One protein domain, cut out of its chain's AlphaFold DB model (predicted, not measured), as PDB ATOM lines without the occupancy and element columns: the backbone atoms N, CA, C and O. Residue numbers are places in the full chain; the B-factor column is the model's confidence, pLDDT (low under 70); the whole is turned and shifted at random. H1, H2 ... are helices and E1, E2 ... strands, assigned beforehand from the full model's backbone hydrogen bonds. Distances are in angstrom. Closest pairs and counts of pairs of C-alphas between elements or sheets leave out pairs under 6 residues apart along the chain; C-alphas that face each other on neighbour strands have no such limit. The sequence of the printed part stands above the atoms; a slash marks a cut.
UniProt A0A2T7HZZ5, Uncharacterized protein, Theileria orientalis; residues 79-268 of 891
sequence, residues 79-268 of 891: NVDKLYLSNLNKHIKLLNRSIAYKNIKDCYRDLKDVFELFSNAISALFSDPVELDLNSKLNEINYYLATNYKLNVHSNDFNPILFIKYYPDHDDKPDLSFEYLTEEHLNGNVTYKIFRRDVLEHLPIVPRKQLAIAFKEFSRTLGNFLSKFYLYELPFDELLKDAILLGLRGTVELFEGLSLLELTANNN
ATOM      1  N   ASN A  79     153.238 146.618 175.575       74.25
ATOM      2  CA  ASN A  79     151.798 146.788 175.395       74.25
ATOM      3  C   ASN A  79     151.440 146.489 173.928       74.25
ATOM      4  O   ASN A  79     151.588 147.349 173.057       74.25
ATOM      5  N   VAL A  80     151.041 145.248 173.638       77.75
ATOM      6  CA  VAL A  80     150.670 144.808 172.286       77.75
ATOM      7  C   VAL A  80     149.234 145.238 171.991       77.75
ATOM      8  O   VAL A  80     148.267 144.525 172.256       77.75
ATOM      9  N   ASP A  81     149.096 146.443 171.446       82.62
ATOM     10  CA  ASP A  81     147.815 147.054 171.105       82.62
ATOM     11  C   ASP A  81     147.490 146.970 169.594       82.62
ATOM     12  O   ASP A  81     148.191 146.355 168.781       82.62
ATOM     13  N   LYS A  82     146.390 147.613 169.183       82.19
ATOM     14  CA  LYS A  82     145.985 147.688 167.769       82.19
ATOM     15  C   LYS A  82     147.059 148.340 166.885       82.19
ATOM     16  O   LYS A  82     147.197 147.950 165.725       82.19
ATOM     17  N   LEU A  83     147.766 149.350 167.392       85.12
ATOM     18  CA  LEU A  83     148.777 150.080 166.630       85.12
ATOM     19  C   LEU A  83     150.010 149.201 166.408       85.12
ATOM     20  O   LEU A  83     150.509 149.142 165.283       85.12
ATOM     21  N   TYR A  84     150.431 148.456 167.432       90.56
ATOM     22  CA  TYR A  84     151.501 147.468 167.335       90.56
ATOM     23  C   TYR A  84     151.198 146.424 166.257       90.56
ATOM     24  O   TYR A  84     151.977 146.262 165.317       90.56
ATOM     25  N   LEU A  85     150.028 145.777 166.319       87.00
ATOM     26  CA  LEU A  85     149.640 144.750 165.344       87.00
ATOM     27  C   LEU A  85     149.488 145.317 163.921       87.00
ATOM     28  O   LEU A  85     149.844 144.663 162.942       87.00
ATOM     29  N   SER A  86     149.007 146.557 163.784       86.44
ATOM     30  CA  SER A  86     148.959 147.245 162.488       86.44
ATOM     31  C   SER A  86     150.363 147.510 161.927       86.44
ATOM     32  O   SER A  86     150.581 147.369 160.722       86.44
ATOM     33  N   ASN A  87     151.319 147.882 162.782       90.00
ATOM     34  CA  ASN A  87     152.712 148.083 162.389       90.00
ATOM     35  C   ASN A  87     153.392 146.759 162.029       90.00
ATOM     36  O   ASN A  87     154.071 146.700 161.007       90.00
ATOM     37  N   LEU A  88     153.166 145.689 162.792       90.56
ATOM     38  CA  LEU A  88     153.625 144.337 162.462       90.56
ATOM     39  C   LEU A  88     153.125 143.912 161.072       90.56
ATOM     40  O   LEU A  88     153.925 143.581 160.199       90.56
ATOM     41  N   ASN A  89     151.821 144.045 160.809       89.69
ATOM     42  CA  ASN A  89     151.230 143.767 159.495       89.69
ATOM     43  C   ASN A  89     151.860 144.593 158.362       89.69
ATOM     44  O   ASN A  89     152.025 144.105 157.240       89.69
ATOM     45  N   LYS A  90     152.220 145.853 158.630       92.19
ATOM     46  CA  LYS A  90     152.921 146.705 157.665       92.19
ATOM     47  C   LYS A  90     154.332 146.183 157.380       92.19
ATOM     48  O   LYS A  90     154.692 146.105 156.208       92.19
ATOM     49  N   HIS A  91     155.099 145.805 158.405       93.25
ATOM     50  CA  HIS A  91     156.444 145.245 158.238       93.25
ATOM     51  C   HIS A  91     156.418 143.919 157.473       93.25
ATOM     52  O   HIS A  91     157.158 143.778 156.504       93.25
ATOM     53  N   ILE A  92     155.488 143.015 157.803       92.06
ATOM     54  CA  ILE A  92     155.287 141.756 157.069       92.06
ATOM     55  C   ILE A  92     155.028 142.031 155.580       92.06
ATOM     56  O   ILE A  92     155.689 141.468 154.710       92.06
ATOM     57  N   LYS A  93     154.111 142.952 155.250       90.50
ATOM     58  CA  LYS A  93     153.798 143.295 153.849       90.50
ATOM     59  C   LYS A  93     154.966 143.952 153.113       90.50
ATOM     60  O   LYS A  93     155.112 143.744 151.909       90.50
ATOM     61  N   LEU A  94     155.761 144.769 153.803       91.12
ATOM     62  CA  LEU A  94     156.960 145.386 153.233       91.12
ATOM     63  C   LEU A  94     158.031 144.337 152.934       91.12
ATOM     64  O   LEU A  94     158.570 144.350 151.829       91.12
ATOM     65  N   LEU A  95     158.267 143.407 153.863       91.88
ATOM     66  CA  LEU A  95     159.142 142.257 153.650       91.88
ATOM     67  C   LEU A  95     158.657 141.411 152.471       91.88
ATOM     68  O   LEU A  95     159.414 141.155 151.543       91.88
ATOM     69  N   ASN A  96     157.372 141.053 152.436       90.06
ATOM     70  CA  ASN A  96     156.827 140.238 151.351       90.06
ATOM     71  C   ASN A  96     157.042 140.871 149.972       90.06
ATOM     72  O   ASN A  96     157.376 140.190 149.006       90.06
ATOM     73  N   ARG A  97     156.876 142.196 149.877       88.62
ATOM     74  CA  ARG A  97     157.196 142.929 148.651       88.62
ATOM     75  C   ARG A  97     158.690 142.865 148.363       88.62
ATOM     76  O   ARG A  97     159.037 142.633 147.217       88.62
ATOM     77  N   SER A  98     159.551 143.077 149.357       89.62
ATOM     78  CA  SER A  98     160.998 143.196 149.160       89.62
ATOM     79  C   SER A  98     161.683 141.895 148.724       89.62
ATOM     80  O   SER A  98     162.667 141.981 147.990       89.62
ATOM     81  N   ILE A  99     161.138 140.720 149.078       88.25
ATOM     82  CA  ILE A  99     161.660 139.386 148.698       88.25
ATOM     83  C   ILE A  99     161.912 139.251 147.189       88.25
ATOM     84  O   ILE A  99     162.838 138.558 146.769       88.25
ATOM     85  N   ALA A 100     161.110 139.913 146.353       81.81
ATOM     86  CA  ALA A 100     161.251 139.812 144.904       81.81
ATOM     87  C   ALA A 100     162.518 140.495 144.352       81.81
ATOM     88  O   ALA A 100     162.994 140.081 143.295       81.81
ATOM     89  N   TYR A 101     163.066 141.503 145.043       83.75
ATOM     90  CA  TYR A 101     164.117 142.381 144.496       83.75
ATOM     91  C   TYR A 101     165.347 142.551 145.397       83.75
ATOM     92  O   TYR A 101     166.404 142.941 144.905       83.75
ATOM     93  N   LYS A 102     165.241 142.304 146.707       86.62
ATOM     94  CA  LYS A 102     166.385 142.384 147.624       86.62
ATOM     95  C   LYS A 102     167.248 141.121 147.541       86.62
ATOM     96  O   LYS A 102     166.771 140.037 147.208       86.62
ATOM     97  N   ASN A 103     168.530 141.268 147.874       88.12
ATOM     98  CA  ASN A 103     169.415 140.121 148.055       88.12
ATOM     99  C   ASN A 103     169.032 139.328 149.319       88.12
ATOM    100  O   ASN A 103     168.348 139.825 150.217       88.12
ATOM    101  N   ILE A 104     169.527 138.095 149.398       85.88
ATOM    102  CA  ILE A 104     169.206 137.159 150.477       85.88
ATOM    103  C   ILE A 104     169.584 137.666 151.875       85.88
ATOM    104  O   ILE A 104     168.808 137.487 152.809       85.88
ATOM    105  N   LYS A 105     170.738 138.334 152.029       86.19
ATOM    106  CA  LYS A 105     171.231 138.810 153.333       86.19
ATOM    107  C   LYS A 105     170.313 139.883 153.906       86.19
ATOM    108  O   LYS A 105     169.962 139.829 155.084       86.19
ATOM    109  N   ASP A 106     169.894 140.825 153.066       88.00
ATOM    110  CA  ASP A 106     168.976 141.886 153.467       88.00
ATOM    111  C   ASP A 106     167.579 141.334 153.770       88.00
ATOM    112  O   ASP A 106     166.995 141.701 154.785       88.00
ATOM    113  N   CYS A 107     167.061 140.420 152.939       87.31
ATOM    114  CA  CYS A 107     165.779 139.762 153.201       87.31
ATOM    115  C   CYS A 107     165.790 138.945 154.494       87.31
ATOM    116  O   CYS A 107     164.803 138.956 155.221       87.31
ATOM    117  N   TYR A 108     166.882 138.235 154.781       86.12
ATOM    118  CA  TYR A 108     166.997 137.407 155.978       86.12
ATOM    119  C   TYR A 108     167.074 138.252 157.255       86.12
ATOM    120  O   TYR A 108     166.434 137.914 158.247       86.12
ATOM    121  N   ARG A 109     167.787 139.389 157.228       87.38
ATOM    122  CA  ARG A 109     167.774 140.360 158.336       87.38
ATOM    123  C   ARG A 109     166.364 140.903 158.574       87.38
ATOM    124  O   ARG A 109     165.871 140.818 159.690       87.38
ATOM    125  N   ASP A 110     165.701 141.380 157.521       89.69
ATOM    126  CA  ASP A 110     164.331 141.897 157.624       89.69
ATOM    127  C   ASP A 110     163.350 140.810 158.129       89.69
ATOM    128  O   ASP A 110     162.415 141.108 158.873       89.69
ATOM    129  N   LEU A 111     163.553 139.542 157.741       87.56
ATOM    130  CA  LEU A 111     162.772 138.404 158.233       87.56
ATOM    131  C   LEU A 111     162.975 138.182 159.735       87.56
ATOM    132  O   LEU A 111     161.981 137.975 160.425       87.56
ATOM    133  N   LYS A 112     164.212 138.265 160.244       85.44
ATOM    134  CA  LYS A 112     164.496 138.172 161.688       85.44
ATOM    135  C   LYS A 112     163.804 139.277 162.478       85.44
ATOM    136  O   LYS A 112     163.162 138.978 163.479       85.44
ATOM    137  N   ASP A 113     163.864 140.514 161.993       86.94
ATOM    138  CA  ASP A 113     163.210 141.650 162.652       86.94
ATOM    139  C   ASP A 113     161.686 141.442 162.726       86.94
ATOM    140  O   ASP A 113     161.049 141.659 163.759       86.94
ATOM    141  N   VAL A 114     161.076 140.970 161.632       88.94
ATOM    142  CA  VAL A 114     159.645 140.628 161.606       88.94
ATOM    143  C   VAL A 114     159.335 139.464 162.547       88.94
ATOM    144  O   VAL A 114     158.316 139.508 163.237       88.94
ATOM    145  N   PHE A 115     160.197 138.449 162.586       84.00
ATOM    146  CA  PHE A 115     160.052 137.285 163.452       84.00
ATOM    147  C   PHE A 115     160.047 137.688 164.932       84.00
ATOM    148  O   PHE A 115     159.177 137.259 165.687       84.00
ATOM    149  N   GLU A 116     160.960 138.568 165.340       84.38
ATOM    150  CA  GLU A 116     161.043 139.084 166.708       84.38
ATOM    151  C   GLU A 116     159.767 139.843 167.106       84.38
ATOM    152  O   GLU A 116     159.168 139.578 168.151       84.38
ATOM    153  N   LEU A 117     159.283 140.742 166.240       86.50
ATOM    154  CA  LEU A 117     158.024 141.459 166.467       86.50
ATOM    155  C   LEU A 117     156.826 140.502 166.564       86.50
ATOM    156  O   LEU A 117     155.908 140.707 167.361       86.50
ATOM    157  N   PHE A 118     156.827 139.447 165.752       84.75
ATOM    158  CA  PHE A 118     155.775 138.443 165.759       84.75
ATOM    159  C   PHE A 118     155.803 137.595 167.040       84.75
ATOM    160  O   PHE A 118     154.767 137.411 167.678       84.75
ATOM    161  N   SER A 119     156.986 137.154 167.473       82.38
ATOM    162  CA  SER A 119     157.181 136.388 168.711       82.38
ATOM    163  C   SER A 119     156.780 137.181 169.962       82.38
ATOM    164  O   SER A 119     156.103 136.657 170.853       82.38
ATOM    165  N   ASN A 120     157.098 138.479 169.993       84.19
ATOM    166  CA  ASN A 120     156.649 139.392 171.045       84.19
ATOM    167  C   ASN A 120     155.117 139.495 171.103       84.19
ATOM    168  O   ASN A 120     154.533 139.474 172.189       84.19
ATOM    169  N   ALA A 121     154.449 139.552 169.944       84.50
ATOM    170  CA  ALA A 121     152.990 139.536 169.884       84.50
ATOM    171  C   ALA A 121     152.402 138.219 170.411       84.50
ATOM    172  O   ALA A 121     151.427 138.260 171.160       84.50
ATOM    173  N   ILE A 122     152.993 137.067 170.067       81.25
ATOM    174  CA  ILE A 122     152.533 135.772 170.589       81.25
ATOM    175  C   ILE A 122     152.691 135.717 172.109       81.25
ATOM    176  O   ILE A 122     151.740 135.405 172.820       81.25
ATOM    177  N   SER A 123     153.869 136.070 172.616       82.62
ATOM    178  CA  SER A 123     154.170 135.997 174.048       82.62
ATOM    179  C   SER A 123     153.253 136.882 174.897       82.62
ATOM    180  O   SER A 123     152.933 136.518 176.023       82.62
ATOM    181  N   ALA A 124     152.805 138.019 174.359       83.81
ATOM    182  CA  ALA A 124     151.915 138.940 175.063       83.81
ATOM    183  C   ALA A 124     150.422 138.579 174.958       83.81
ATOM    184  O   ALA A 124     149.642 138.968 175.827       83.81
ATOM    185  N   LEU A 125     149.996 137.912 173.877       83.88
ATOM    186  CA  LEU A 125     148.573 137.735 173.552       83.88
ATOM    187  C   LEU A 125     148.045 136.310 173.757       83.88
ATOM    188  O   LEU A 125     146.832 136.104 173.663       83.88
ATOM    189  N   PHE A 126     148.919 135.341 174.025       83.38
ATOM    190  CA  PHE A 126     148.557 133.939 174.219       83.38
ATOM    191  C   PHE A 126     148.781 133.475 175.658       83.38
ATOM    192  O   PHE A 126     149.637 133.996 176.371       83.38
ATOM    193  N   SER A 127     148.009 132.469 176.064       84.69
ATOM    194  CA  SER A 127     148.153 131.753 177.328       84.69
ATOM    195  C   SER A 127     149.516 131.076 177.447       84.69
ATOM    196  O   SER A 127     150.247 130.914 176.464       84.69
ATOM    197  N   ASP A 128     149.843 130.603 178.644       82.88
ATOM    198  CA  ASP A 128     150.925 129.637 178.816       82.88
ATOM    199  C   ASP A 128     150.630 128.344 178.026       82.88
ATOM    200  O   ASP A 128     149.458 128.029 177.772       82.88
ATOM    201  N   PRO A 129     151.671 127.628 177.563       83.12
ATOM    202  CA  PRO A 129     151.507 126.402 176.793       83.12
ATOM    203  C   PRO A 129     150.929 125.266 177.640       83.12
ATOM    204  O   PRO A 129     151.386 125.001 178.750       83.12
ATOM    205  N   VAL A 130     149.942 124.572 177.079       86.56
ATOM    206  CA  VAL A 130     149.273 123.410 177.673       86.56
ATOM    207  C   VAL A 130     149.687 122.161 176.905       86.56
ATOM    208  O   VAL A 130     149.453 122.085 175.701       86.56
ATOM    209  N   GLU A 131     150.310 121.192 177.576       87.25
ATOM    210  CA  GLU A 131     150.684 119.912 176.960       87.25
ATOM    211  C   GLU A 131     149.428 119.094 176.618       87.25
ATOM    212  O   GLU A 131     148.495 118.990 177.419       87.25
ATOM    213  N   LEU A 132     149.396 118.533 175.412       83.50
ATOM    214  CA  LEU A 132     148.325 117.680 174.909       83.50
ATOM    215  C   LEU A 132     148.792 116.226 174.829       83.50
ATOM    216  O   LEU A 132     149.957 115.954 174.542       83.50
ATOM    217  N   ASP A 133     147.861 115.286 175.011       86.12
ATOM    218  CA  ASP A 133     148.148 113.864 174.818       86.12
ATOM    219  C   ASP A 133     148.446 113.561 173.341       86.12
ATOM    220  O   ASP A 133     147.590 113.716 172.462       86.12
ATOM    221  N   LEU A 134     149.678 113.115 173.083       79.62
ATOM    222  CA  LEU A 134     150.205 112.850 171.746       79.62
ATOM    223  C   LEU A 134     149.378 111.801 170.996       79.62
ATOM    224  O   LEU A 134     149.060 111.985 169.823       79.62
ATOM    225  N   ASN A 135     149.004 110.717 171.678       78.94
ATOM    226  CA  ASN A 135     148.291 109.596 171.070       78.94
ATOM    227  C   ASN A 135     146.862 109.981 170.680       78.94
ATOM    228  O   ASN A 135     146.412 109.663 169.581       78.94
ATOM    229  N   SER A 136     146.157 110.703 171.550       81.00
ATOM    230  CA  SER A 136     144.829 111.247 171.269       81.00
ATOM    231  C   SER A 136     144.851 112.177 170.054       81.00
ATOM    232  O   SER A 136     144.040 112.018 169.141       81.00
ATOM    233  N   LYS A 137     145.837 113.083 169.978       77.75
ATOM    234  CA  LYS A 137     145.988 113.985 168.828       77.75
ATOM    235  C   LYS A 137     146.366 113.273 167.537       77.75
ATOM    236  O   LYS A 137     145.810 113.593 166.491       77.75
ATOM    237  N   LEU A 138     147.242 112.277 167.600       71.94
ATOM    238  CA  LEU A 138     147.548 111.434 166.446       71.94
ATOM    239  C   LEU A 138     146.315 110.680 165.948       71.94
ATOM    240  O   LEU A 138     146.092 110.619 164.744       71.94
ATOM    241  N   ASN A 139     145.489 110.152 166.850       76.88
ATOM    242  CA  ASN A 139     144.244 109.483 166.480       76.88
ATOM    243  C   ASN A 139     143.229 110.451 165.860       76.88
ATOM    244  O   ASN A 139     142.562 110.084 164.898       76.88
ATOM    245  N   GLU A 140     143.135 111.687 166.361       76.69
ATOM    246  CA  GLU A 140     142.309 112.747 165.767       76.69
ATOM    247  C   GLU A 140     142.768 113.076 164.338       76.69
ATOM    248  O   GLU A 140     141.955 113.088 163.413       76.69
ATOM    249  N   ILE A 141     144.077 113.279 164.147       68.19
ATOM    250  CA  ILE A 141     144.681 113.537 162.833       68.19
ATOM    251  C   ILE A 141     144.440 112.346 161.906       68.19
ATOM    252  O   ILE A 141     143.942 112.531 160.802       68.19
ATOM    253  N   ASN A 142     144.710 111.123 162.356       68.38
ATOM    254  CA  ASN A 142     144.486 109.908 161.576       68.38
ATOM    255  C   ASN A 142     143.028 109.730 161.179       68.38
ATOM    256  O   ASN A 142     142.740 109.426 160.027       68.38
ATOM    257  N   TYR A 143     142.099 109.962 162.101       75.12
ATOM    258  CA  TYR A 143     140.676 109.906 161.804       75.12
ATOM    259  C   TYR A 143     140.288 110.954 160.756       75.12
ATOM    260  O   TYR A 143     139.580 110.638 159.800       75.12
ATOM    261  N   TYR A 144     140.776 112.187 160.892       64.75
ATOM    262  CA  TYR A 144     140.534 113.253 159.926       64.75
ATOM    263  C   TYR A 144     141.113 112.916 158.544       64.75
ATOM    264  O   TYR A 144     140.432 113.090 157.533       64.75
ATOM    265  N   LEU A 145     142.337 112.386 158.506       60.91
ATOM    266  CA  LEU A 145     143.043 111.995 157.288       60.91
ATOM    267  C   LEU A 145     142.400 110.795 156.592       60.91
ATOM    268  O   LEU A 145     142.175 110.834 155.382       60.91
ATOM    269  N   ALA A 146     142.006 109.775 157.344       66.06
ATOM    270  CA  ALA A 146     141.327 108.607 156.805       66.06
ATOM    271  C   ALA A 146     139.938 108.976 156.263       66.06
ATOM    272  O   ALA A 146     139.580 108.585 155.152       66.06
ATOM    273  N   THR A 147     139.178 109.776 157.018       63.78
ATOM    274  CA  THR A 147     137.784 110.117 156.696       63.78
ATOM    275  C   THR A 147     137.677 111.082 155.518       63.78
ATOM    276  O   THR A 147     136.833 110.890 154.646       63.78
ATOM    277  N   ASN A 148     138.531 112.108 155.467       54.06
ATOM    278  CA  ASN A 148     138.441 113.153 154.444       54.06
ATOM    279  C   ASN A 148     139.379 112.919 153.249       54.06
ATOM    280  O   ASN A 148     139.143 113.487 152.183       54.06
ATOM    281  N   TYR A 149     140.429 112.099 153.404       55.22
ATOM    282  CA  TYR A 149     141.499 111.970 152.403       55.22
ATOM    283  C   TYR A 149     141.922 110.524 152.104       55.22
ATOM    284  O   TYR A 149     142.743 110.318 151.214       55.22
ATOM    285  N   LYS A 150     141.360 109.511 152.786       59.78
ATOM    286  CA  LYS A 150     141.752 108.090 152.656       59.78
ATOM    287  C   LYS A 150     143.246 107.835 152.928       59.78
ATOM    288  O   LYS A 150     143.835 106.925 152.347       59.78
ATOM    289  N   LEU A 151     143.852 108.634 153.806       56.97
ATOM    290  CA  LEU A 151     145.256 108.516 154.213       56.97
ATOM    291  C   LEU A 151     145.354 107.948 155.636       56.97
ATOM    292  O   LEU A 151     144.569 108.336 156.497       56.97
ATOM    293  N   ASN A 152     146.333 107.076 155.891       57.75
ATOM    294  CA  ASN A 152     146.628 106.528 157.221       57.75
ATOM    295  C   ASN A 152     148.069 106.880 157.611       57.75
ATOM    296  O   ASN A 152     148.983 106.551 156.864       57.75
ATOM    297  N   VAL A 153     148.279 107.497 158.779       56.38
ATOM    298  CA  VAL A 153     149.615 107.812 159.316       56.38
ATOM    299  C   VAL A 153     149.990 106.781 160.377       56.38
ATOM    300  O   VAL A 153     149.251 106.558 161.342       56.38
ATOM    301  N   HIS A 154     151.152 106.147 160.225       55.56
ATOM    302  CA  HIS A 154     151.698 105.254 161.243       55.56
ATOM    303  C   HIS A 154     152.336 106.059 162.387       55.56
ATOM    304  O   HIS A 154     152.959 107.095 162.172       55.56
ATOM    305  N   SER A 155     152.194 105.585 163.629       52.91
ATOM    306  CA  SER A 155     152.596 106.314 164.847       52.91
ATOM    307  C   SER A 155     154.091 106.647 164.947       52.91
ATOM    308  O   SER A 155     154.464 107.487 165.761       52.91
ATOM    309  N   ASN A 156     154.937 105.985 164.155       51.38
ATOM    310  CA  ASN A 156     156.390 106.158 164.179       51.38
ATOM    311  C   ASN A 156     156.896 107.166 163.133       51.38
ATOM    312  O   ASN A 156     158.051 107.575 163.209       51.38
ATOM    313  N   ASP A 157     156.034 107.616 162.219       53.31
ATOM    314  CA  ASP A 157     156.403 108.464 161.083       53.31
ATOM    315  C   ASP A 157     155.909 109.895 161.315       53.31
ATOM    316  O   ASP A 157     155.023 110.433 160.648       53.31
ATOM    317  N   PHE A 158     156.447 110.505 162.369       56.72
ATOM    318  CA  PHE A 158     155.961 111.783 162.866       56.72
ATOM    319  C   PHE A 158     156.478 112.937 161.999       56.72
ATOM    320  O   PHE A 158     157.691 113.146 161.905       56.72
ATOM    321  N   ASN A 159     155.578 113.715 161.382       58.56
ATOM    322  CA  ASN A 159     155.959 114.905 160.622       58.56
ATOM    323  C   ASN A 159     155.377 116.199 161.229       58.56
ATOM    324  O   ASN A 159     154.152 116.348 161.282       58.56
ATOM    325  N   PRO A 160     156.218 117.170 161.636       57.97
ATOM    326  CA  PRO A 160     155.762 118.445 162.195       57.97
ATOM    327  C   PRO A 160     154.847 119.254 161.263       57.97
ATOM    328  O   PRO A 160     154.026 120.037 161.739       57.97
ATOM    329  N   ILE A 161     154.945 119.053 159.943       57.44
ATOM    330  CA  ILE A 161     154.112 119.742 158.943       57.44
ATOM    331  C   ILE A 161     152.631 119.350 159.074       57.44
ATOM    332  O   ILE A 161     151.765 120.169 158.774       57.44
ATOM    333  N   LEU A 162     152.320 118.162 159.614       54.56
ATOM    334  CA  LEU A 162     150.942 117.703 159.848       54.56
ATOM    335  C   LEU A 162     150.201 118.516 160.928       54.56
ATOM    336  O   LEU A 162     148.975 118.466 160.991       54.56
ATOM    337  N   PHE A 163     150.920 119.294 161.749       58.72
ATOM    338  CA  PHE A 163     150.337 120.183 162.770       58.72
ATOM    339  C   PHE A 163     150.040 121.590 162.251       58.72
ATOM    340  O   PHE A 163     149.391 122.386 162.935       58.72
ATOM    341  N   ILE A 164     150.462 121.902 161.025       56.53
ATOM    342  CA  ILE A 164     150.112 123.153 160.365       56.53
ATOM    343  C   ILE A 164     148.644 123.050 159.927       56.53
ATOM    344  O   ILE A 164     148.336 122.625 158.812       56.53
ATOM    345  N   LYS A 165     147.712 123.448 160.805       58.75
ATOM    346  CA  LYS A 165     146.278 123.494 160.475       58.75
ATOM    347  C   LYS A 165     146.062 124.404 159.260       58.75
ATOM    348  O   LYS A 165     146.325 125.613 159.301       58.75
ATOM    349  N   TYR A 166     145.577 123.821 158.164       48.28
ATOM    350  CA  TYR A 166     145.098 124.583 157.020       48.28
ATOM    351  C   TYR A 166     143.727 125.170 157.364       48.28
ATOM    352  O   TYR A 166     142.758 124.440 157.556       48.28
ATOM    353  N   TYR A 167     143.646 126.495 157.448       54.47
ATOM    354  CA  TYR A 167     142.378 127.200 157.606       54.47
ATOM    355  C   TYR A 167     141.960 127.735 156.231       54.47
ATOM    356  O   TYR A 167     142.534 128.738 155.793       54.47
ATOM    357  N   PRO A 168     140.986 127.111 155.536       44.78
ATOM    358  CA  PRO A 168     140.330 127.783 154.425       44.78
ATOM    359  C   PRO A 168     139.665 129.047 154.975       44.78
ATOM    360  O   PRO A 168     139.242 129.076 156.130       44.78
ATOM    361  N   ASP A 169     139.640 130.105 154.172       46.50
ATOM    362  CA  ASP A 169     139.159 131.444 154.522       46.50
ATOM    363  C   ASP A 169     137.688 131.458 155.005       46.50
ATOM    364  O   ASP A 169     136.784 131.854 154.276       46.50
ATOM    365  N   HIS A 170     137.439 131.040 156.248       43.16
ATOM    366  CA  HIS A 170     136.152 131.165 156.921       43.16
ATOM    367  C   HIS A 170     136.167 132.384 157.847       43.16
ATOM    368  O   HIS A 170     136.758 132.387 158.932       43.16
ATOM    369  N   ASP A 171     135.492 133.433 157.382       52.56
ATOM    370  CA  ASP A 171     135.006 134.533 158.201       52.56
ATOM    371  C   ASP A 171     133.953 133.998 159.185       52.56
ATOM    372  O   ASP A 171     132.920 133.478 158.779       52.56
ATOM    373  N   ASP A 172     134.267 134.041 160.487       48.84
ATOM    374  CA  ASP A 172     133.453 134.755 161.494       48.84
ATOM    375  C   ASP A 172     133.914 134.514 162.939       48.84
ATOM    376  O   ASP A 172     133.629 135.325 163.826       48.84
ATOM    377  N   LYS A 173     134.741 133.495 163.199       54.16
ATOM    378  CA  LYS A 173     135.478 133.367 164.465       54.16
ATOM    379  C   LYS A 173     136.878 132.830 164.186       54.16
ATOM    380  O   LYS A 173     136.998 131.656 163.854       54.16
ATOM    381  N   PRO A 174     137.942 133.649 164.295       56.41
ATOM    382  CA  PRO A 174     139.279 133.095 164.234       56.41
ATOM    383  C   PRO A 174     139.412 132.149 165.431       56.41
ATOM    384  O   PRO A 174     139.356 132.590 166.578       56.41
ATOM    385  N   ASP A 175     139.526 130.852 165.158       58.09
ATOM    386  CA  ASP A 175     140.079 129.923 166.130       58.09
ATOM    387  C   ASP A 175     141.520 130.389 166.350       58.09
ATOM    388  O   ASP A 175     142.334 130.462 165.419       58.09
ATOM    389  N   LEU A 176     141.754 130.921 167.542       66.62
ATOM    390  CA  LEU A 176     143.014 131.532 167.944       66.62
ATOM    391  C   LEU A 176     143.711 130.647 168.977       66.62
ATOM    392  O   LEU A 176     144.414 131.137 169.857       66.62
ATOM    393  N   SER A 177     143.471 129.346 168.871       71.06
ATOM    394  CA  SER A 177     144.345 128.330 169.415       71.06
ATOM    395  C   SER A 177     145.390 127.968 168.360       71.06
ATOM    396  O   SER A 177     145.077 127.906 167.168       71.06
ATOM    397  N   PHE A 178     146.640 127.756 168.763       71.81
ATOM    398  CA  PHE A 178     147.600 127.050 167.918       71.81
ATOM    399  C   PHE A 178     148.221 125.896 168.684       71.81
ATOM    400  O   PHE A 178     148.461 125.982 169.889       71.81
ATOM    401  N   GLU A 179     148.436 124.808 167.957       77.25
ATOM    402  CA  GLU A 179     149.090 123.602 168.439       77.25
ATOM    403  C   GLU A 179     150.470 123.540 167.781       77.25
ATOM    404  O   GLU A 179     150.599 123.835 166.591       77.25
ATOM    405  N   TYR A 180     151.505 123.209 168.545       71.44
ATOM    406  CA  TYR A 180     152.864 123.076 168.034       71.44
ATOM    407  C   TYR A 180     153.568 121.881 168.661       71.44
ATOM    408  O   TYR A 180     153.269 121.467 169.781       71.44
ATOM    409  N   LEU A 181     154.520 121.337 167.912       71.81
ATOM    410  CA  LEU A 181     155.310 120.184 168.304       71.81
ATOM    411  C   LEU A 181     156.673 120.623 168.838       71.81
ATOM    412  O   LEU A 181     157.316 121.502 168.263       71.81
ATOM    413  N   THR A 182     157.149 119.963 169.887       72.38
ATOM    414  CA  THR A 182     158.527 120.081 170.369       72.38
ATOM    415  C   THR A 182     159.190 118.718 170.485       72.38
ATOM    416  O   THR A 182     158.549 117.743 170.880       72.38
ATOM    417  N   GLU A 183     160.489 118.684 170.207       73.44
ATOM    418  CA  GLU A 183     161.356 117.527 170.420       73.44
ATOM    419  C   GLU A 183     162.103 117.666 171.749       73.44
ATOM    420  O   GLU A 183     162.772 118.672 171.996       73.44
ATOM    421  N   GLU A 184     162.014 116.644 172.596       75.69
ATOM    422  CA  GLU A 184     162.845 116.484 173.784       75.69
ATOM    423  C   GLU A 184     163.847 115.350 173.555       75.69
ATOM    424  O   GLU A 184     163.469 114.212 173.278       75.69
ATOM    425  N   HIS A 185     165.136 115.659 173.691       74.50
ATOM    426  CA  HIS A 185     166.199 114.660 173.649       74.50
ATOM    427  C   HIS A 185     166.523 114.208 175.074       74.50
ATOM    428  O   HIS A 185     167.185 114.927 175.826       74.50
ATOM    429  N   LEU A 186     166.084 113.006 175.440       73.06
ATOM    430  CA  LEU A 186     166.382 112.382 176.728       73.06
ATOM    431  C   LEU A 186     167.182 111.101 176.486       73.06
ATOM    432  O   LEU A 186     166.690 110.145 175.894       73.06
ATOM    433  N   ASN A 187     168.435 111.078 176.949       75.88
ATOM    434  CA  ASN A 187     169.328 109.910 176.876       75.88
ATOM    435  C   ASN A 187     169.523 109.332 175.458       75.88
ATOM    436  O   ASN A 187     169.650 108.122 175.293       75.88
ATOM    437  N   GLY A 188     169.541 110.185 174.429       72.50
ATOM    438  CA  GLY A 188     169.694 109.760 173.031       72.50
ATOM    439  C   GLY A 188     168.396 109.315 172.351       72.50
ATOM    440  O   GLY A 188     168.407 109.108 171.140       72.50
ATOM    441  N   ASN A 189     167.279 109.247 173.083       66.00
ATOM    442  CA  ASN A 189     165.951 109.050 172.509       66.00
ATOM    443  C   ASN A 189     165.268 110.403 172.282       66.00
ATOM    444  O   ASN A 189     165.303 111.280 173.149       66.00
ATOM    445  N   VAL A 190     164.650 110.560 171.111       68.94
ATOM    446  CA  VAL A 190     163.812 111.717 170.774       68.94
ATOM    447  C   VAL A 190     162.383 111.399 171.199       68.94
ATOM    448  O   VAL A 190     161.798 110.430 170.721       68.94
ATOM    449  N   THR A 191     161.827 112.195 172.107       75.25
ATOM    450  CA  THR A 191     160.411 112.138 172.483       75.25
ATOM    451  C   THR A 191     159.698 113.391 172.006       75.25
ATOM    452  O   THR A 191     160.213 114.499 172.153       75.25
ATOM    453  N   TYR A 192     158.503 113.217 171.456       76.69
ATOM    454  CA  TYR A 192     157.691 114.302 170.925       76.69
ATOM    455  C   TYR A 192     156.636 114.741 171.942       76.69
ATOM    456  O   TYR A 192     155.980 113.902 172.557       76.69
ATOM    457  N   LYS A 193     156.454 116.055 172.094       80.56
ATOM    458  CA  LYS A 193     155.378 116.659 172.895       80.56
ATOM    459  C   LYS A 193     154.611 117.671 172.064       80.56
ATOM    460  O   LYS A 193     155.221 118.451 171.332       80.56
ATOM    461  N   ILE A 194     153.287 117.670 172.186       78.25
ATOM    462  CA  ILE A 194     152.423 118.669 171.552       78.25
ATOM    463  C   ILE A 194     151.972 119.652 172.620       78.25
ATOM    464  O   ILE A 194     151.496 119.253 173.679       78.25
ATOM    465  N   PHE A 195     152.063 120.936 172.309       81.62
ATOM    466  CA  PHE A 195     151.568 122.011 173.149       81.62
ATOM    467  C   PHE A 195     150.486 122.798 172.426       81.62
ATOM    468  O   PHE A 195     150.567 123.013 171.220       81.62
ATOM    469  N   ARG A 196     149.496 123.274 173.177       82.62
ATOM    470  CA  ARG A 196     148.470 124.209 172.726       82.62
ATOM    471  C   ARG A 196     148.619 125.537 173.452       82.62
ATOM    472  O   ARG A 196     148.829 125.563 174.662       82.62
ATOM    473  N   ARG A 197     148.458 126.639 172.726       82.12
ATOM    474  CA  ARG A 197     148.297 127.981 173.300       82.12
ATOM    475  C   ARG A 197     147.015 128.599 172.785       82.12
ATOM    476  O   ARG A 197     146.747 128.534 171.589       82.12
ATOM    477  N   ASP A 198     146.263 129.231 173.675       81.62
ATOM    478  CA  ASP A 198     145.015 129.914 173.349       81.62
ATOM    479  C   ASP A 198     145.203 131.428 173.474       81.62
ATOM    480  O   ASP A 198     145.855 131.914 174.398       81.62
ATOM    481  N   VAL A 199     144.630 132.208 172.557       82.56
ATOM    482  CA  VAL A 199     144.582 133.665 172.733       82.56
ATOM    483  C   VAL A 199     143.791 134.014 173.986       82.56
ATOM    484  O   VAL A 199     142.687 133.515 174.199       82.56
ATOM    485  N   LEU A 200     144.330 134.942 174.776       81.94
ATOM    486  CA  LEU A 200     143.751 135.338 176.054       81.94
ATOM    487  C   LEU A 200     142.285 135.788 175.898       81.94
ATOM    488  O   LEU A 200     141.948 136.654 175.078       81.94
ATOM    489  N   GLU A 201     141.396 135.213 176.714       78.44
ATOM    490  CA  GLU A 201     139.938 135.389 176.600       78.44
ATOM    491  C   GLU A 201     139.475 136.845 176.742       78.44
ATOM    492  O   GLU A 201     138.479 137.244 176.134       78.44
ATOM    493  N   HIS A 202     140.237 137.665 177.465       79.75
ATOM    494  CA  HIS A 202     139.944 139.078 177.699       79.75
ATOM    495  C   HIS A 202     140.343 140.004 176.534       79.75
ATOM    496  O   HIS A 202     140.080 141.207 176.586       79.75
ATOM    497  N   LEU A 203     140.975 139.485 175.473       78.00
ATOM    498  CA  LEU A 203     141.387 140.301 174.330       78.00
ATOM    499  C   LEU A 203     140.195 140.749 173.464       78.00
ATOM    500  O   LEU A 203     139.409 139.909 173.019       78.00
ATOM    501  N   PRO A 204     140.079 142.050 173.128       79.44
ATOM    502  CA  PRO A 204     139.008 142.531 172.260       79.44
ATOM    503  C   PRO A 204     139.059 141.927 170.843       79.44
ATOM    504  O   PRO A 204     140.119 141.575 170.320       79.44
ATOM    505  N   ILE A 205     137.907 141.894 170.163       77.62
ATOM    506  CA  ILE A 205     137.748 141.314 168.810       77.62
ATOM    507  C   ILE A 205     138.680 141.970 167.774       77.62
ATOM    508  O   ILE A 205     139.163 141.312 166.855       77.62
ATOM    509  N   VAL A 206     138.947 143.274 167.895       78.19
ATOM    510  CA  VAL A 206     139.736 144.017 166.899       78.19
ATOM    511  C   VAL A 206     141.220 143.591 166.886       78.19
ATOM    512  O   VAL A 206     141.692 143.222 165.808       78.19
ATOM    513  N   PRO A 207     141.958 143.576 168.019       78.62
ATOM    514  CA  PRO A 207     143.287 142.959 168.104       78.62
ATOM    515  C   PRO A 207     143.317 141.504 167.630       78.62
ATOM    516  O   PRO A 207     144.188 141.143 166.847       78.62
ATOM    517  N   ARG A 208     142.315 140.697 168.000       79.12
ATOM    518  CA  ARG A 208     142.176 139.302 167.547       79.12
ATOM    519  C   ARG A 208     142.146 139.167 166.024       79.12
ATOM    520  O   ARG A 208     142.879 138.359 165.458       79.12
ATOM    521  N   LYS A 209     141.351 139.999 165.340       80.88
ATOM    522  CA  LYS A 209     141.308 140.031 163.868       80.88
ATOM    523  C   LYS A 209     142.644 140.474 163.261       80.88
ATOM    524  O   LYS A 209     143.085 139.895 162.276       80.88
ATOM    525  N   GLN A 210     143.304 141.481 163.839       82.81
ATOM    526  CA  GLN A 210     144.605 141.958 163.346       82.81
ATOM    527  C   GLN A 210     145.716 140.920 163.512       82.81
ATOM    528  O   GLN A 210     146.554 140.783 162.620       82.81
ATOM    529  N   LEU A 211     145.691 140.176 164.616       82.81
ATOM    530  CA  LEU A 211     146.596 139.068 164.878       82.81
ATOM    531  C   LEU A 211     146.379 137.934 163.869       82.81
ATOM    532  O   LEU A 211     147.336 137.497 163.245       82.81
ATOM    533  N   ALA A 212     145.131 137.527 163.615       80.12
ATOM    534  CA  ALA A 212     144.824 136.514 162.597       80.12
ATOM    535  C   ALA A 212     145.333 136.909 161.194       80.12
ATOM    536  O   ALA A 212     145.897 136.076 160.480       80.12
ATOM    537  N   ILE A 213     145.190 138.188 160.813       82.94
ATOM    538  CA  ILE A 213     145.765 138.726 159.569       82.94
ATOM    539  C   ILE A 213     147.292 138.610 159.590       82.94
ATOM    540  O   ILE A 213     147.867 138.170 158.597       82.94
ATOM    541  N   ALA A 214     147.939 138.949 160.708       85.62
ATOM    542  CA  ALA A 214     149.390 138.855 160.844       85.62
ATOM    543  C   ALA A 214     149.882 137.411 160.685       85.62
ATOM    544  O   ALA A 214     150.826 137.191 159.937       85.62
ATOM    545  N   PHE A 215     149.212 136.427 161.295       82.19
ATOM    546  CA  PHE A 215     149.522 135.002 161.112       82.19
ATOM    547  C   PHE A 215     149.461 134.581 159.644       82.19
ATOM    548  O   PHE A 215     150.412 133.989 159.129       82.19
ATOM    549  N   LYS A 216     148.364 134.908 158.950       82.06
ATOM    550  CA  LYS A 216     148.190 134.575 157.529       82.06
ATOM    551  C   LYS A 216     149.260 135.244 156.664       82.06
ATOM    552  O   LYS A 216     149.897 134.595 155.841       82.06
ATOM    553  N   GLU A 217     149.469 136.544 156.855       86.00
ATOM    554  CA  GLU A 217     150.429 137.330 156.080       86.00
ATOM    555  C   GLU A 217     151.874 136.898 156.337       86.00
ATOM    556  O   GLU A 217     152.663 136.821 155.395       86.00
ATOM    557  N   PHE A 218     152.226 136.585 157.584       87.12
ATOM    558  CA  PHE A 218     153.564 136.127 157.939       87.12
ATOM    559  C   PHE A 218     153.842 134.739 157.364       87.12
ATOM    560  O   PHE A 218     154.865 134.560 156.712       87.12
ATOM    561  N   SER A 219     152.889 133.807 157.476       83.19
ATOM    562  CA  SER A 219     152.985 132.470 156.867       83.19
ATOM    563  C   SER A 219     153.205 132.564 155.353       83.19
ATOM    564  O   SER A 219     154.132 131.962 154.815       83.19
ATOM    565  N   ARG A 220     152.428 133.423 154.674       85.38
ATOM    566  CA  ARG A 220     152.601 133.698 153.242       85.38
ATOM    567  C   ARG A 220     153.988 134.258 152.917       85.38
ATOM    568  O   ARG A 220     154.606 133.881 151.924       85.38
ATOM    569  N   THR A 221     154.455 135.196 153.736       89.12
ATOM    570  CA  THR A 221     155.741 135.878 153.550       89.12
ATOM    571  C   THR A 221     156.908 134.916 153.734       89.12
ATOM    572  O   THR A 221     157.804 134.891 152.892       89.12
ATOM    573  N   LEU A 222     156.867 134.083 154.776       86.06
ATOM    574  CA  LEU A 222     157.850 133.029 155.006       86.06
ATOM    575  C   LEU A 222     157.864 132.044 153.835       86.06
ATOM    576  O   LEU A 222     158.922 131.749 153.296       86.06
ATOM    577  N   GLY A 223     156.695 131.615 153.368       84.12
ATOM    578  CA  GLY A 223     156.580 130.752 152.200       84.12
ATOM    579  C   GLY A 223     157.207 131.306 150.923       84.12
ATOM    580  O   GLY A 223     157.950 130.611 150.225       84.12
ATOM    581  N   ASN A 224     156.969 132.590 150.636       85.81
ATOM    582  CA  ASN A 224     157.610 133.284 149.519       85.81
ATOM    583  C   ASN A 224     159.126 133.409 149.710       85.81
ATOM    584  O   ASN A 224     159.866 133.252 148.739       85.81
ATOM    585  N   PHE A 225     159.587 133.669 150.937       88.38
ATOM    586  CA  PHE A 225     161.009 133.741 151.269       88.38
ATOM    587  C   PHE A 225     161.692 132.394 151.017       88.38
ATOM    588  O   PHE A 225     162.645 132.331 150.240       88.38
ATOM    589  N   LEU A 226     161.150 131.317 151.592       83.69
ATOM    590  CA  LEU A 226     161.630 129.952 151.395       83.69
ATOM    591  C   LEU A 226     161.649 129.613 149.902       83.69
ATOM    592  O   LEU A 226     162.699 129.322 149.348       83.69
ATOM    593  N   SER A 227     160.531 129.802 149.200       82.25
ATOM    594  CA  SER A 227     160.432 129.525 147.759       82.25
ATOM    595  C   SER A 227     161.434 130.298 146.894       82.25
ATOM    596  O   SER A 227     161.811 129.831 145.821       82.25
ATOM    597  N   LYS A 228     161.818 131.513 147.299       84.19
ATOM    598  CA  LYS A 228     162.771 132.346 146.555       84.19
ATOM    599  C   LYS A 228     164.214 131.917 146.810       84.19
ATOM    600  O   LYS A 228     165.019 131.960 145.881       84.19
ATOM    601  N   PHE A 229     164.526 131.528 148.043       84.06
ATOM    602  CA  PHE A 229     165.895 131.321 148.510       84.06
ATOM    603  C   PHE A 229     166.237 129.863 148.847       84.06
ATOM    604  O   PHE A 229     167.330 129.613 149.333       84.06
ATOM    605  N   TYR A 230     165.370 128.894 148.549       80.44
ATOM    606  CA  TYR A 230     165.551 127.479 148.916       80.44
ATOM    607  C   TYR A 230     166.837 126.809 148.386       80.44
ATOM    608  O   TYR A 230     167.265 125.802 148.943       80.44
ATOM    609  N   LEU A 231     167.460 127.348 147.329       76.06
ATOM    610  CA  LEU A 231     168.742 126.865 146.784       76.06
ATOM    611  C   LEU A 231     169.978 127.445 147.493       76.06
ATOM    612  O   LEU A 231     171.097 127.069 147.162       76.06
ATOM    613  N   TYR A 232     169.802 128.390 148.414       78.94
ATOM    614  CA  TYR A 232     170.903 129.029 149.130       78.94
ATOM    615  C   TYR A 232     171.157 128.329 150.464       78.94
ATOM    616  O   TYR A 232     170.230 127.838 151.099       78.94
ATOM    617  N   GLU A 233     172.402 128.347 150.935       70.50
ATOM    618  CA  GLU A 233     172.751 127.876 152.278       70.50
ATOM    619  C   GLU A 233     172.227 128.863 153.336       70.50
ATOM    620  O   GLU A 233     172.866 129.868 153.657       70.50
ATOM    621  N   LEU A 234     171.026 128.605 153.854       68.00
ATOM    622  CA  LEU A 234     170.449 129.298 155.005       68.00
ATOM    623  C   LEU A 234     170.242 128.307 156.159       68.00
ATOM    624  O   LEU A 234     170.062 127.116 155.903       68.00
ATOM    625  N   PRO A 235     170.209 128.780 157.424       70.75
ATOM    626  CA  PRO A 235     169.861 127.956 158.583       70.75
ATOM    627  C   PRO A 235     168.350 127.679 158.587       70.75
ATOM    628  O   PRO A 235     167.583 128.201 159.396       70.75
ATOM    629  N   PHE A 236     167.896 126.917 157.598       66.31
ATOM    630  CA  PHE A 236     166.483 126.659 157.376       66.31
ATOM    631  C   PHE A 236     165.867 125.789 158.462       66.31
ATOM    632  O   PHE A 236     164.705 126.001 158.786       66.31
ATOM    633  N   ASP A 237     166.638 124.885 159.064       62.53
ATOM    634  CA  ASP A 237     166.187 124.077 160.197       62.53
ATOM    635  C   ASP A 237     165.797 124.958 161.389       62.53
ATOM    636  O   ASP A 237     164.768 124.725 162.021       62.53
ATOM    637  N   GLU A 238     166.571 126.017 161.653       67.75
ATOM    638  CA  GLU A 238     166.241 127.004 162.684       67.75
ATOM    639  C   GLU A 238     164.957 127.748 162.316       67.75
ATOM    640  O   GLU A 238     164.029 127.780 163.113       67.75
ATOM    641  N   LEU A 239     164.856 128.262 161.084       66.00
ATOM    642  CA  LEU A 239     163.662 128.974 160.612       66.00
ATOM    643  C   LEU A 239     162.398 128.104 160.630       66.00
ATOM    644  O   LEU A 239     161.317 128.605 160.929       66.00
ATOM    645  N   LEU A 240     162.522 126.823 160.282       66.12
ATOM    646  CA  LEU A 240     161.425 125.865 160.262       66.12
ATOM    647  C   LEU A 240     160.987 125.514 161.681       66.12
ATOM    648  O   LEU A 240     159.795 125.564 161.979       66.12
ATOM    649  N   LYS A 241     161.941 125.217 162.566       69.12
ATOM    650  CA  LYS A 241     161.677 124.966 163.984       69.12
ATOM    651  C   LYS A 241     160.990 126.165 164.629       69.12
ATOM    652  O   LYS A 241     159.949 126.017 165.262       69.12
ATOM    653  N   ASP A 242     161.525 127.352 164.391       66.62
ATOM    654  CA  ASP A 242     160.995 128.618 164.870       66.62
ATOM    655  C   ASP A 242     159.584 128.888 164.308       66.62
ATOM    656  O   ASP A 242     158.681 129.284 165.043       66.62
ATOM    657  N   ALA A 243     159.336 128.589 163.030       65.12
ATOM    658  CA  ALA A 243     158.012 128.678 162.417       65.12
ATOM    659  C   ALA A 243     156.993 127.692 163.019       65.12
ATOM    660  O   ALA A 243     155.850 128.070 163.277       65.12
ATOM    661  N   ILE A 244     157.393 126.443 163.274       65.12
ATOM    662  CA  ILE A 244     156.540 125.437 163.922       65.12
ATOM    663  C   ILE A 244     156.174 125.897 165.337       65.12
ATOM    664  O   ILE A 244     155.000 125.869 165.701       65.12
ATOM    665  N   LEU A 245     157.147 126.402 166.104       66.25
ATOM    666  CA  LEU A 245     156.938 126.924 167.461       66.25
ATOM    667  C   LEU A 245     155.986 128.128 167.507       66.25
ATOM    668  O   LEU A 245     155.313 128.342 168.515       66.25
ATOM    669  N   LEU A 246     155.910 128.912 166.430       64.50
ATOM    670  CA  LEU A 246     154.973 130.028 166.320       64.50
ATOM    671  C   LEU A 246     153.552 129.604 165.926       64.50
ATOM    672  O   LEU A 246     152.678 130.466 165.903       64.50
ATOM    673  N   GLY A 247     153.301 128.334 165.588       61.97
ATOM    674  CA  GLY A 247     151.974 127.870 165.176       61.97
ATOM    675  C   GLY A 247     151.483 128.518 163.883       61.97
ATOM    676  O   GLY A 247     150.337 128.971 163.804       61.97
ATOM    677  N   LEU A 248     152.363 128.640 162.881       67.19
ATOM    678  CA  LEU A 248     152.000 129.250 161.603       67.19
ATOM    679  C   LEU A 248     150.805 128.553 160.952       67.19
ATOM    680  O   LEU A 248     150.619 127.342 161.047       67.19
ATOM    681  N   ARG A 249     149.993 129.350 160.253       64.69
ATOM    682  CA  ARG A 249     148.832 128.842 159.525       64.69
ATOM    683  C   ARG A 249     149.277 128.264 158.192       64.69
ATOM    684  O   ARG A 249     150.113 128.851 157.503       64.69
ATOM    685  N   GLY A 250     148.643 127.168 157.789       66.06
ATOM    686  CA  GLY A 250     148.857 126.584 156.474       66.06
ATOM    687  C   GLY A 250     148.438 127.558 155.384       66.06
ATOM    688  O   GLY A 250     147.250 127.755 155.152       66.06
ATOM    689  N   THR A 251     149.410 128.188 154.730       69.50
ATOM    690  CA  THR A 251     149.183 128.996 153.527       69.50
ATOM    691  C   THR A 251     149.817 128.300 152.339       69.50
ATOM    692  O   THR A 251     150.821 127.605 152.481       69.50
ATOM    693  N   VAL A 252     149.240 128.526 151.162       68.94
ATOM    694  CA  VAL A 252     149.717 128.021 149.867       68.94
ATOM    695  C   VAL A 252     151.217 128.242 149.710       68.94
ATOM    696  O   VAL A 252     151.976 127.314 149.454       68.94
ATOM    697  N   GLU A 253     151.649 129.482 149.926       79.88
ATOM    698  CA  GLU A 253     153.041 129.873 149.778       79.88
ATOM    699  C   GLU A 253     153.951 129.177 150.787       79.88
ATOM    700  O   GLU A 253     155.084 128.847 150.439       79.88
ATOM    701  N   LEU A 254     153.490 128.980 152.030       77.31
ATOM    702  CA  LEU A 254     154.277 128.310 153.065       77.31
ATOM    703  C   LEU A 254     154.571 126.872 152.655       77.31
ATOM    704  O   LEU A 254     155.732 126.483 152.640       77.31
ATOM    705  N   PHE A 255     153.553 126.125 152.234       72.88
ATOM    706  CA  PHE A 255     153.741 124.747 151.788       72.88
ATOM    707  C   PHE A 255     154.606 124.648 150.531       72.88
ATOM    708  O   PHE A 255     155.492 123.799 150.474       72.88
ATOM    709  N   GLU A 256     154.425 125.556 149.564       73.94
ATOM    710  CA  GLU A 256     155.325 125.678 148.408       73.94
ATOM    711  C   GLU A 256     156.785 125.854 148.837       73.94
ATOM    712  O   GLU A 256     157.675 125.195 148.306       73.94
ATOM    713  N   GLY A 257     157.030 126.745 149.799       76.75
ATOM    714  CA  GLY A 257     158.363 127.011 150.321       76.75
ATOM    715  C   GLY A 257     158.965 125.820 151.061       76.75
ATOM    716  O   GLY A 257     160.115 125.475 150.807       76.75
ATOM    717  N   LEU A 258     158.186 125.186 151.937       72.94
ATOM    718  CA  LEU A 258     158.610 124.029 152.728       72.94
ATOM    719  C   LEU A 258     158.952 122.826 151.853       72.94
ATOM    720  O   LEU A 258     159.958 122.170 152.083       72.94
ATOM    721  N   SER A 259     158.167 122.580 150.812       70.56
ATOM    722  CA  SER A 259     158.393 121.424 149.945       70.56
ATOM    723  C   SER A 259     159.599 121.620 149.032       70.56
ATOM    724  O   SER A 259     160.385 120.704 148.822       70.56
ATOM    725  N   LEU A 260     159.799 122.841 148.519       72.88
ATOM    726  CA  LEU A 260     161.026 123.178 147.795       72.88
ATOM    727  C   LEU A 260     162.263 123.060 148.693       72.88
ATOM    728  O   LEU A 260     163.309 122.610 148.232       72.88
ATOM    729  N   LEU A 261     162.141 123.457 149.960       71.00
ATOM    730  CA  LEU A 261     163.202 123.314 150.948       71.00
ATOM    731  C   LEU A 261     163.509 121.840 151.252       71.00
ATOM    732  O   LEU A 261     164.673 121.461 151.337       71.00
ATOM    733  N   GLU A 262     162.485 121.000 151.382       67.12
ATOM    734  CA  GLU A 262     162.652 119.559 151.592       67.12
ATOM    735  C   GLU A 262     163.424 118.900 150.439       67.12
ATOM    736  O   GLU A 262     164.290 118.052 150.661       67.12
ATOM    737  N   LEU A 263     163.195 119.354 149.203       65.81
ATOM    738  CA  LEU A 263     163.957 118.897 148.041       65.81
ATOM    739  C   LEU A 263     165.440 119.284 148.104       65.81
ATOM    740  O   LEU A 263     166.287 118.506 147.660       65.81
ATOM    741  N   THR A 264     165.785 120.455 148.649       65.62
ATOM    742  CA  THR A 264     167.180 120.924 148.698       65.62
ATOM    743  C   THR A 264     167.954 120.454 149.920       65.62
ATOM    744  O   THR A 264     169.143 120.162 149.785       65.62
ATOM    745  N   ALA A 265     167.305 120.315 151.079       61.03
ATOM    746  CA  ALA A 265     167.940 119.872 152.321       61.03
ATOM    747  C   ALA A 265     168.633 118.501 152.181       61.03
ATOM    748  O   ALA A 265     169.685 118.281 152.774       61.03
ATOM    749  N   ASN A 266     168.118 117.612 151.327       53.06
ATOM    750  CA  ASN A 266     168.672 116.267 151.130       53.06
ATOM    751  C   ASN A 266     169.822 116.166 150.127       53.06
ATOM    752  O   ASN A 266     170.612 115.223 150.198       53.06
ATOM    753  N   ASN A 267     169.923 117.105 149.183       53.47
ATOM    754  CA  ASN A 267     171.035 117.120 148.228       53.47
ATOM    755  C   ASN A 267     172.355 117.506 148.922       53.47
ATOM    756  O   ASN A 267     173.437 117.110 148.485       53.47
ATOM    757  N   ASN A 268     172.263 118.209 150.055       54.72
ATOM    758  CA  ASN A 268     173.383 118.498 150.937       54.72
ATOM    759  C   ASN A 268     173.501 117.365 151.971       54.72
ATOM    760  O   ASN A 268     172.630 117.194 152.817       54.72
TER     761      ASN A 268
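AT A GLANCE: This is residues 79 to 268 of the 891 residues of an uncharacterized protein of Theileria orientalis (UniProt A0A2T7HZZ5). A narrow twisted sheet, made mainly of the long hairpin E2 and E3 with short E1 at one edge, stands beyond a base of three long helices, H1, H2 and H5, side by side. H6 fills the space between sheet and base, H7 packs on the later part of H5, and H3 lies on the far side of the domain from the base. The printed part has 190 residues, with seven named helices and three strands in the order H1 H2 E1 H3 H4 E2 E3 H5 H6 H7. The antiparallel sheet has the order E1, E3, E2, and the class is mostly helix. The whole is compact, with a radius of gyration of the C-alphas of 17.1 A and spans of 47 by 42 by 37 A.

IN THESE COORDINATES: E2 is residues 177 to 186, 28.2 A long, E3 residues 189 to 198, 29.6 A, and E1 residues 130 to 132. H5, the longest helix, is residues 205 to 229, 36.1 A. H1 is residues 82 to 98, 24.3 A, beginning at C-alpha 82 (145.985, 147.688, 167.769), and H2 is residues 104 to 125, 31.0 A. H3 is residues 134 to 149, 21.2 A, H4 residues 160 to 163 and H6 residues 236 to 245. H7 is residues 252 to 265, 20.1 A, ending at C-alpha 265 (167.940, 119.872, 152.321).

HOW THE PARTS SIT: In the hairpin E2 and E3, N 182 and O 193 are 2.8 A apart; between E1 and E3, N 130 and O 196 are 2.8 A apart. E1, H3 H4, E2 form a split strand-helix-strand unit, two strands running the same way with E3 between them, its crossover right-handed. H4, over E2 at a height over the sheet of 8.6 A, and H6, over none at 6.1 A, are on opposite faces. H3 only grazes the sheet with residues 134 to 137. H1, H2 and H5 form an up and down bundle, each running against the one before. H5, the hub, touches H1, closest C-alphas Asn 96 and Thr 221 at 5.0 A, with a shallow tilt of 18 degrees. H5 touches H7 with residues 219 to 228 alone, closest C-alphas Gly 223 and Leu 254 at 3.5 A. Every O i to N i+4 pair is within hydrogen-bond range in H1, H2, H3, H5, H6 and H7; H4 is too short for one.

THE WHOLE: The C-alphas of His 202 and Asn 267, the two farthest apart, are 48.1 A apart. The printed part has no cut, and H4 to E2 is a long link. Mean pLDDT of the printed part is 74.8; 62 residues are under 70, among them 144 to 176.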